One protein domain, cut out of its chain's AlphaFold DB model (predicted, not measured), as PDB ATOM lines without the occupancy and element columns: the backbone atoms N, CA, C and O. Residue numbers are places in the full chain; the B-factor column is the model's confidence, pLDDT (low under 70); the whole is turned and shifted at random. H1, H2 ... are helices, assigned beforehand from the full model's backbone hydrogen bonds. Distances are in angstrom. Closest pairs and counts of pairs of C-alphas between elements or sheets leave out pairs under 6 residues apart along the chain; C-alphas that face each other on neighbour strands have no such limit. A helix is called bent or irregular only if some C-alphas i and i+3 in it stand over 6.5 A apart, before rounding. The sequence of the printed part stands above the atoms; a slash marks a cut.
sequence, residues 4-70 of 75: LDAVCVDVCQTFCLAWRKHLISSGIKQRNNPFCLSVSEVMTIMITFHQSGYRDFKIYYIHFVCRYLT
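Overview. This is residues 4 to 70 of the 75 residues of the protein "Mobile element protein" of Candidatus Enterovibrio escacola (UniProt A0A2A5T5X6). A long helix, H1, meets the beginning of a second helix, H2, nearly at a right angle, and a third helix, H3, follows a tight turn at H2's other end, away from H1; the three make an open, angular chain of helices without a shared core. The later part of H1 sticks out as an arm, with residues 14 to 19 and 21 to 26 standing free, and a long loop swings from its end back to the start of H2, itself standing free at residues 27 to 29 and 31 to 37. The printed part has 67 residues with three named helices, in the order H1, H2, H3, and no named strand; the class is all helix. The whole is loose, with a radius of gyration of the C-alphas of 13.6 A, and spans 35 by 27 by 21 A.

Arrangement. H1, residues 4 to 26, touches H2, residues 39 to 52. Their closest C-alphas are those of Cys 8 and Ser 40, 6.2 A apart, and their lines stand about perpendicular, at 88 degrees. H1 touches H2 with residues 5 to 12 alone, and H2 touches H1 with residues 39 to 43 alone. H2 and H3, residues 57 to 69, only just touch, with 3 pairs of C-alphas within 8 A; the closest are those of Phe 49 and Tyr 60, 6.8 A apart. H2 touches H3 with residues 45 to 49 alone. The two run opposite ways at a steep tilt of 66 degrees. H1 and H3 are apart. In H1 and H2 every O i to N i+4 pair is within hydrogen-bond range; in H3 it is 7 of 9.

Along the chain. H1 begins at C-alpha 4, at (13.053, -95.761, 135.512), and is 32.4 A long to C-alpha 26, at (6.616, -102.433, 104.427). H2 has 14 residues, 39 to 52, and measures 19.8 A from first to last C-alpha. H3 has 13 residues, 57 to 69, is 14.6 A long and ends at C-alpha 69, at (29.451, -91.706, 125.496). H3 is neither bent nor irregular, but only just: C-alphas 63 and 66 are 6.3 A apart.

Size, cuts and confidence. The two C-alphas farthest apart are those of Ser 25 and Tyr 68, at 36.7 A. The printed part runs from residue 4 to residue 70 and has no cut. The link from H1 to H2, residues 27 to 38, is long, and the link from H2 to H3 is tight. The mean pLDDT of the printed part is 79.1; it is under 70 at residues 4 to 9, 11 to 12, 32 to 36 and 70.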
ATOM      1  N   LEU A   4      12.649 -96.257 136.826       55.75
ATOM      2  CA  LEU A   4      13.053 -95.761 135.512       55.75
ATOM      3  C   LEU A   4      13.585 -96.852 134.563       55.75
ATOM      4  O   LEU A   4      13.278 -96.801 133.376       55.75
ATOM      5  N   ASP A   5      14.320 -97.850 135.065       58.72
ATOM      6  CA  ASP A   5      14.831 -98.955 134.237       58.72
ATOM      7  C   ASP A   5      13.679 -99.813 133.693       58.72
ATOM      8  O   ASP A   5      13.678-100.200 132.527       58.72
ATOM      9  N   ALA A   6      12.649-100.041 134.513       61.53
ATOM     10  CA  ALA A   6      11.462-100.794 134.120       61.53
ATOM     11  C   ALA A   6      10.652-100.064 133.035       61.53
ATOM     12  O   ALA A   6      10.266-100.676 132.041       61.53
ATOM     13  N   VAL A   7      10.459 -98.747 133.182       65.25
ATOM     14  CA  VAL A   7       9.799 -97.912 132.161       65.25
ATOM     15  C   VAL A   7      10.603 -97.902 130.859       65.25
ATOM     16  O   VAL A   7      10.043 -98.000 129.771       65.25
ATOM     17  N   CYS A   8      11.927 -97.817 130.961       61.94
ATOM     18  CA  CYS A   8      12.831 -97.794 129.818       61.94
ATOM     19  C   CYS A   8      12.767 -99.097 129.002       61.94
ATOM     20  O   CYS A   8      12.660 -99.060 127.774       61.94
ATOM     21  N   VAL A   9      12.750-100.248 129.686       67.44
ATOM     22  CA  VAL A   9      12.592-101.569 129.060       67.44
ATOM     23  C   VAL A   9      11.244-101.703 128.353       67.44
ATOM     24  O   VAL A   9      11.211-102.126 127.197       67.44
ATOM     25  N   ASP A  10      10.152-101.294 129.000       72.88
ATOM     26  CA  ASP A  10       8.795-101.392 128.444       72.88
ATOM     27  C   ASP A  10       8.613-100.538 127.175       72.88
ATOM     28  O   ASP A  10       8.132-101.022 126.140       72.88
ATOM     29  N   VAL A  11       9.095 -99.290 127.203       69.75
ATOM     30  CA  VAL A  11       9.015 -98.367 126.060       69.75
ATOM     31  C   VAL A  11       9.818 -98.898 124.874       69.75
ATOM     32  O   VAL A  11       9.307 -98.948 123.751       69.75
ATOM     33  N   CYS A  12      11.054 -99.346 125.103       68.88
ATOM     34  CA  CYS A  12      11.879 -99.909 124.035       68.88
ATOM     35  C   CYS A  12      11.314-101.224 123.500       68.88
ATOM     36  O   CYS A  12      11.356-101.449 122.291       68.88
ATOM     37  N   GLN A  13      10.750-102.082 124.351       73.25
ATOM     38  CA  GLN A  13      10.112-103.319 123.907       73.25
ATOM     39  C   GLN A  13       8.894-103.031 123.021       73.25
ATOM     40  O   GLN A  13       8.754-103.618 121.942       73.25
ATOM     41  N   THR A  14       8.057-102.077 123.430       79.88
ATOM     42  CA  THR A  14       6.893-101.627 122.659       79.88
ATOM     43  C   THR A  14       7.312-101.022 121.319       79.88
ATOM     44  O   THR A  14       6.755-101.376 120.274       79.88
ATOM     45  N   PHE A  15       8.345-100.176 121.318       78.19
ATOM     46  CA  PHE A  15       8.895 -99.587 120.099       78.19
ATOM     47  C   PHE A  15       9.483-100.646 119.156       78.19
ATOM     48  O   PHE A  15       9.146-100.663 117.973       78.19
ATOM     49  N   CYS A  16      10.294-101.577 119.663       76.56
ATOM     50  CA  CYS A  16      10.862-102.675 118.878       76.56
ATOM     51  C   CYS A  16       9.772-103.543 118.237       76.56
ATOM     52  O   CYS A  16       9.884-103.925 117.069       76.56
ATOM     53  N   LEU A  17       8.691-103.831 118.969       81.06
ATOM     54  CA  LEU A  17       7.539-104.561 118.438       81.06
ATOM     55  C   LEU A  17       6.829-103.777 117.329       81.06
ATOM     56  O   LEU A  17       6.509-104.355 116.287       81.06
ATOM     57  N   ALA A  18       6.601-102.477 117.524       84.44
ATOM     58  CA  ALA A  18       5.994-101.610 116.516       84.44
ATOM     59  C   ALA A  18       6.872-101.500 115.256       84.44
ATOM     60  O   ALA A  18       6.378-101.668 114.140       84.44
ATOM     61  N   TRP A  19       8.183-101.322 115.431       80.38
ATOM     62  CA  TRP A  19       9.161-101.269 114.347       80.38
ATOM     63  C   TRP A  19       9.205-102.578 113.559       80.38
ATOM     64  O   TRP A  19       9.145-102.576 112.330       80.38
ATOM     65  N   ARG A  20       9.211-103.723 114.252       80.75
ATOM     66  CA  ARG A  20       9.164-105.042 113.609       80.75
ATOM     67  C   ARG A  20       7.888-105.227 112.791       80.75
ATOM     68  O   ARG A  20       7.962-105.707 111.662       80.75
ATOM     69  N   LYS A  21       6.728-104.831 113.328       86.31
ATOM     70  CA  LYS A  21       5.453-104.856 112.589       86.31
ATOM     71  C   LYS A  21       5.515-103.973 111.339       86.31
ATOM     72  O   LYS A  21       5.081-104.405 110.274       86.31
ATOM     73  N   HIS A  22       6.103-102.782 111.448       85.62
ATOM     74  CA  HIS A  22       6.294-101.881 110.314       85.62
ATOM     75  C   HIS A  22       7.225-102.469 109.242       85.62
ATOM     76  O   HIS A  22       6.895-102.412 108.059       85.62
ATOM     77  N   LEU A  23       8.348-103.091 109.621       82.06
ATOM     78  CA  LEU A  23       9.260-103.758 108.679       82.06
ATOM     79  C   LEU A  23       8.574-104.908 107.929       82.06
ATOM     80  O   LEU A  23       8.735-105.038 106.718       82.06
ATOM     81  N   ILE A  24       7.766-105.711 108.633       82.75
ATOM     82  CA  ILE A  24       6.981-106.792 108.016       82.75
ATOM     83  C   ILE A  24       5.955-106.211 107.034       82.75
ATOM     84  O   ILE A  24       5.853-106.690 105.909       82.75
ATOM     85  N   SER A  25       5.230-105.161 107.434       88.56
ATOM     86  CA  SER A  25       4.209-104.521 106.594       88.56
ATOM     87  C   SER A  25       4.785-103.790 105.380       88.56
ATOM     88  O   SER A  25       4.130-103.737 104.345       88.56
ATOM     89  N   SER A  26       5.966-103.188 105.506       85.88
ATOM     90  CA  SER A  26       6.616-102.433 104.427       85.88
ATOM     91  C   SER A  26       7.404-103.326 103.463       85.88
ATOM     92  O   SER A  26       7.850-102.852 102.423       85.88
ATOM     93  N   GLY A  27       7.606-104.606 103.799       83.31
ATOM     94  CA  GLY A  27       8.427-105.534 103.014       83.31
ATOM     95  C   GLY A  27       9.926-105.207 103.038       83.31
ATOM     96  O   GLY A  27      10.705-105.839 102.319       83.31
ATOM     97  N   ILE A  28      10.351-104.238 103.859       81.19
ATOM     98  CA  ILE A  28      11.747-103.819 103.973       81.19
ATOM     99  C   ILE A  28      12.531-104.923 104.680       81.19
ATOM    100  O   ILE A  28      12.417-105.148 105.887       81.19
ATOM    101  N   LYS A  29      13.371-105.621 103.914       75.00
ATOM    102  CA  LYS A  29      14.257-106.663 104.434       75.00
ATOM    103  C   LYS A  29      15.503-106.017 105.038       75.00
ATOM    104  O   LYS A  29      16.461-105.710 104.335       75.00
ATOM    105  N   GLN A  30      15.489-105.807 106.351       70.81
ATOM    106  CA  GLN A  30      16.636-105.291 107.097       70.81
ATOM    107  C   GLN A  30      17.320-106.428 107.869       70.81
ATOM    108  O   GLN A  30      16.657-107.298 108.437       70.81
ATOM    109  N   ARG A  31      18.659-106.460 107.862       70.75
ATOM    110  CA  ARG A  31      19.440-107.463 108.601       70.75
ATOM    111  C   ARG A  31      19.183-107.284 110.096       70.75
ATOM    112  O   ARG A  31      19.471-106.223 110.637       70.75
ATOM    113  N   ASN A  32      18.694-108.331 110.759       64.81
ATOM    114  CA  ASN A  32      18.559-108.348 112.212       64.81
ATOM    115  C   ASN A  32      19.949-108.543 112.833       64.81
ATOM    116  O   ASN A  32      20.375-109.671 113.077       64.81
ATOM    117  N   ASN A  33      20.698-107.452 112.975       62.56
ATOM    118  CA  ASN A  33      21.969-107.459 113.686       62.56
ATOM    119  C   ASN A  33      21.653-107.220 115.169       62.56
ATOM    120  O   ASN A  33      20.965-106.236 115.454       62.56
ATOM    121  N   PRO A  34      22.078-108.091 116.103       58.00
ATOM    122  CA  PRO A  34      21.928-107.797 117.522       58.00
ATOM    123  C   PRO A  34      22.578-106.437 117.794       58.00
ATOM    124  O   PRO A  34      23.740-106.217 117.448       58.00
ATOM    125  N   PHE A  35      21.788-105.494 118.307       60.03
ATOM    126  CA  PHE A  35      22.285-104.175 118.674       60.03
ATOM    127  C   PHE A  35      23.393-104.354 119.717       60.03
ATOM    128  O   PHE A  35      23.197-105.061 120.700       60.03
ATOM    129  N   CYS A  36      24.543-103.708 119.510       64.56
ATOM    130  CA  CYS A  36      25.612-103.680 120.513       64.56
ATOM    131  C   CYS A  36      25.254-102.826 121.740       64.56
ATOM    132  O   CYS A  36      26.004-102.834 122.703       64.56
ATOM    133  N   LEU A  37      24.146-102.084 121.687       72.88
ATOM    134  CA  LEU A  37      23.675-101.214 122.757       72.88
ATOM    135  C   LEU A  37      22.470-101.858 123.438       72.88
ATOM    136  O   LEU A  37      21.509-102.269 122.779       72.88
ATOM    137  N   SER A  38      22.514-101.909 124.759       77.75
ATOM    138  CA  SER A  38      21.377-102.216 125.606       77.75
ATOM    139  C   SER A  38      20.289-101.144 125.489       77.75
ATOM    140  O   SER A  38      20.491-100.007 125.054       77.75
ATOM    141  N   VAL A  39      19.085-101.530 125.892       75.31
ATOM    142  CA  VAL A  39      17.883-100.693 125.829       75.31
ATOM    143  C   VAL A  39      18.046 -99.364 126.580       75.31
ATOM    144  O   VAL A  39      17.648 -98.314 126.072       75.31
ATOM    145  N   SER A  40      18.668 -99.389 127.760       78.81
ATOM    146  CA  SER A  40      18.917 -98.192 128.572       78.81
ATOM    147  C   SER A  40      19.849 -97.200 127.875       78.81
ATOM    148  O   SER A  40      19.648 -95.986 127.963       78.81
ATOM    149  N   GLU A  41      20.830 -97.696 127.128       80.31
ATOM    150  CA  GLU A  41      21.790 -96.875 126.389       80.31
ATOM    151  C   GLU A  41      21.123 -96.202 125.192       80.31
ATOM    152  O   GLU A  41      21.280 -94.997 124.989       80.31
ATOM    153  N   VAL A  42      20.291 -96.942 124.450       81.06
ATOM    154  CA  VAL A  42      19.502 -96.389 123.337       81.06
ATOM    155  C   VAL A  42      18.580 -95.269 123.822       81.06
ATOM    156  O   VAL A  42      18.543 -94.193 123.217       81.06
ATOM    157  N   MET A  43      17.874 -95.476 124.934       83.06
ATOM    158  CA  MET A  43      17.010 -94.443 125.513       83.06
ATOM    159  C   MET A  43      17.799 -93.241 126.029       83.06
ATOM    160  O   MET A  43      17.381 -92.105 125.820       83.06
ATOM    161  N   THR A  44      18.968 -93.461 126.633       85.06
ATOM    162  CA  THR A  44      19.851 -92.367 127.070       85.06
ATOM    163  C   THR A  44      20.299 -91.513 125.884       85.06
ATOM    164  O   THR A  44      20.234 -90.282 125.945       85.06
ATOM    165  N   ILE A  45      20.689 -92.147 124.775       86.88
ATOM    166  CA  ILE A  45      21.043 -91.468 123.521       86.88
ATOM    167  C   ILE A  45      19.848 -90.668 122.984       86.88
ATOM    168  O   ILE A  45      20.011 -89.510 122.606       86.88
ATOM    169  N   MET A  46      18.636 -91.231 122.986       86.56
ATOM    170  CA  MET A  46      17.442 -90.511 122.520       86.56
ATOM    171  C   MET A  46      17.082 -89.308 123.399       86.56
ATOM    172  O   MET A  46      16.840 -88.219 122.877       86.56
ATOM    173  N   ILE A  47      17.075 -89.468 124.723       86.81
ATOM    174  CA  ILE A  47      16.744 -88.380 125.657       86.81
ATOM    175  C   ILE A  47      17.761 -87.245 125.522       86.81
ATOM    176  O   ILE A  47      17.384 -86.081 125.376       86.81
ATOM    177  N   THR A  48      19.052 -87.576 125.524       88.56
ATOM    178  CA  THR A  48      20.107 -86.563 125.414       88.56
ATOM    179  C   THR A  48      20.147 -85.923 124.029       88.56
ATOM    180  O   THR A  48      20.395 -84.724 123.943       88.56
ATOM    181  N   PHE A  49      19.812 -86.646 122.952       90.12
ATOM    182  CA  PHE A  49      19.607 -86.047 121.632       90.12
ATOM    183  C   PHE A  49      18.526 -84.962 121.674       90.12
ATOM    184  O   PHE A  49      18.791 -83.820 121.298       90.12
ATOM    185  N   HIS A  50      17.346 -85.281 122.211       87.00
ATOM    186  CA  HIS A  50      16.247 -84.320 122.321       87.00
ATOM    187  C   HIS A  50      16.603 -83.101 123.179       87.00
ATOM    188  O   HIS A  50      16.248 -81.978 122.824       87.00
ATOM    189  N   GLN A  51      17.332 -83.300 124.279       88.56
ATOM    190  CA  GLN A  51      17.757 -82.210 125.164       88.56
ATOM    191  C   GLN A  51      18.886 -81.357 124.574       88.56
ATOM    192  O   GLN A  51      18.981 -80.170 124.871       88.56
ATOM    193  N   SER A  52      19.739 -81.941 123.733       88.50
ATOM    194  CA  SER A  52      20.910 -81.264 123.165       88.50
ATOM    195  C   SER A  52      20.577 -80.192 122.120       88.50
ATOM    196  O   SER A  52      21.435 -79.379 121.785       88.50
ATOM    197  N   GLY A  53      19.355 -80.192 121.574       90.25
ATOM    198  CA  GLY A  53      18.925 -79.229 120.556       90.25
ATOM    199  C   GLY A  53      19.561 -79.431 119.173       90.25
ATOM    200  O   GLY A  53      19.415 -78.572 118.298       90.25
ATOM    201  N   TYR A  54      20.259 -80.549 118.943       91.00
ATOM    202  CA  TYR A  54      20.755 -80.898 117.613       91.00
ATOM    203  C   TYR A  54      19.588 -81.176 116.664       91.00
ATOM    204  O   TYR A  54      18.646 -81.891 116.990       91.00
ATOM    205  N   ARG A  55      19.675 -80.632 115.447       90.88
ATOM    206  CA  ARG A  55      18.660 -80.857 114.403       90.88
ATOM    207  C   ARG A  55      18.850 -82.189 113.687       90.88
ATOM    208  O   ARG A  55      17.880 -82.807 113.272       90.88
ATOM    209  N   ASP A  56      20.105 -82.598 113.524       91.56
ATOM    210  CA  ASP A  56      20.483 -83.791 112.780       91.56
ATOM    211  C   ASP A  56      21.069 -84.845 113.724       91.56
ATOM    212  O   ASP A  56      22.064 -84.605 114.421       91.56
ATOM    213  N   PHE A  57      20.438 -86.021 113.736       87.88
ATOM    214  CA  PHE A  57      20.831 -87.129 114.602       87.88
ATOM    215  C   PHE A  57      22.224 -87.664 114.264       87.88
ATOM    216  O   PHE A  57      22.964 -88.063 115.161       87.88
ATOM    217  N   LYS A  58      22.622 -87.647 112.987       88.81
ATOM    218  CA  LYS A  58      23.928 -88.151 112.553       88.81
ATOM    219  C   LYS A  58      25.055 -87.258 113.071       88.81
ATOM    220  O   LYS A  58      26.049 -87.785 113.570       88.81
ATOM    221  N   ILE A  59      24.899 -85.932 113.007       92.19
ATOM    222  CA  ILE A  59      25.876 -84.987 113.572       92.19
ATOM    223  C   ILE A  59      25.975 -85.176 115.088       92.19
ATOM    224  O   ILE A  59      27.082 -85.300 115.610       92.19
ATOM    225  N   TYR A  60      24.840 -85.254 115.782       93.25
ATOM    226  CA  TYR A  60      24.815 -85.517 117.221       93.25
ATOM    227  C   TYR A  60      25.521 -86.836 117.574       93.25
ATOM    228  O   TYR A  60      26.396 -86.864 118.436       93.25
ATOM    229  N   TYR A  61      25.214 -87.924 116.866       89.06
ATOM    230  CA  TYR A  61      25.791 -89.233 117.151       89.06
ATOM    231  C   TYR A  61      27.316 -89.237 116.966       89.06
ATOM    232  O   TYR A  61      28.046 -89.714 117.830       89.06
ATOM    233  N   ILE A  62      27.824 -88.645 115.882       88.06
ATOM    234  CA  ILE A  62      29.268 -88.613 115.599       88.06
ATOM    235  C   ILE A  62      30.018 -87.691 116.570       88.06
ATOM    236  O   ILE A  62      31.077 -88.060 117.075       88.06
ATOM    237  N   HIS A  63      29.496 -86.489 116.828       89.12
ATOM    238  CA  HIS A  63      30.216 -85.481 117.610       89.12
ATOM    239  C   HIS A  63      30.024 -85.621 119.118       89.12
ATOM    240  O   HIS A  63      30.925 -85.243 119.866       89.12
ATOM    241  N   PHE A  64      28.879 -86.146 119.559       86.75
ATOM    242  CA  PHE A  64      28.548 -86.289 120.970       86.75
ATOM    243  C   PHE A  64      28.659 -87.747 121.432       86.75
ATOM    244  O   PHE A  64      29.478 -88.064 122.293       86.75
ATOM    245  N   VAL A  65      27.906 -88.664 120.819       86.25
ATOM    246  CA  VAL A  65      27.833 -90.057 121.297       86.25
ATOM    247  C   VAL A  65      29.160 -90.793 121.106       86.25
ATOM    248  O   VAL A  65      29.734 -91.287 122.074       86.25
ATOM    249  N   CYS A  66      29.709 -90.789 119.891       83.62
ATOM    250  CA  CYS A  66      30.974 -91.461 119.577       83.62
ATOM    251  C   CYS A  66      32.202 -90.841 120.259       83.62
ATOM    252  O   CYS A  66      33.261 -91.469 120.272       83.62
ATOM    253  N   ARG A  67      32.095 -89.608 120.766       82.88
ATOM    254  CA  ARG A  67      33.219 -88.885 121.373       82.88
ATOM    255  C   ARG A  67      33.187 -88.895 122.899       82.88
ATOM    256  O   ARG A  67      34.253 -88.895 123.503       82.88
ATOM    257  N   TYR A  68      32.001 -88.897 123.506       79.75
ATOM    258  CA  TYR A  68      31.842 -88.740 124.956       79.75
ATOM    259  C   TYR A  68      31.130 -89.912 125.638       79.75
ATOM    260  O   TYR A  68      31.338 -90.135 126.828       79.75
ATOM    261  N   LEU A  69      30.299 -90.663 124.914       72.50
ATOM    262  CA  LEU A  69      29.451 -91.706 125.496       72.50
ATOM    263  C   LEU A  69      29.945 -93.134 125.199       72.50
ATOM    264  O   LEU A  69      29.677 -94.043 125.977       72.50
ATOM    265  N   THR A  70      30.739 -93.337 124.146       63.06
ATOM    266  CA  THR A  70      31.355 -94.634 123.785       63.06
ATOM    267  C   THR A  70      32.247 -95.225 124.873       63.06
ATOM    268  O   THR A  70      32.342 -96.442 124.968       63.06
TER     269      THR A  70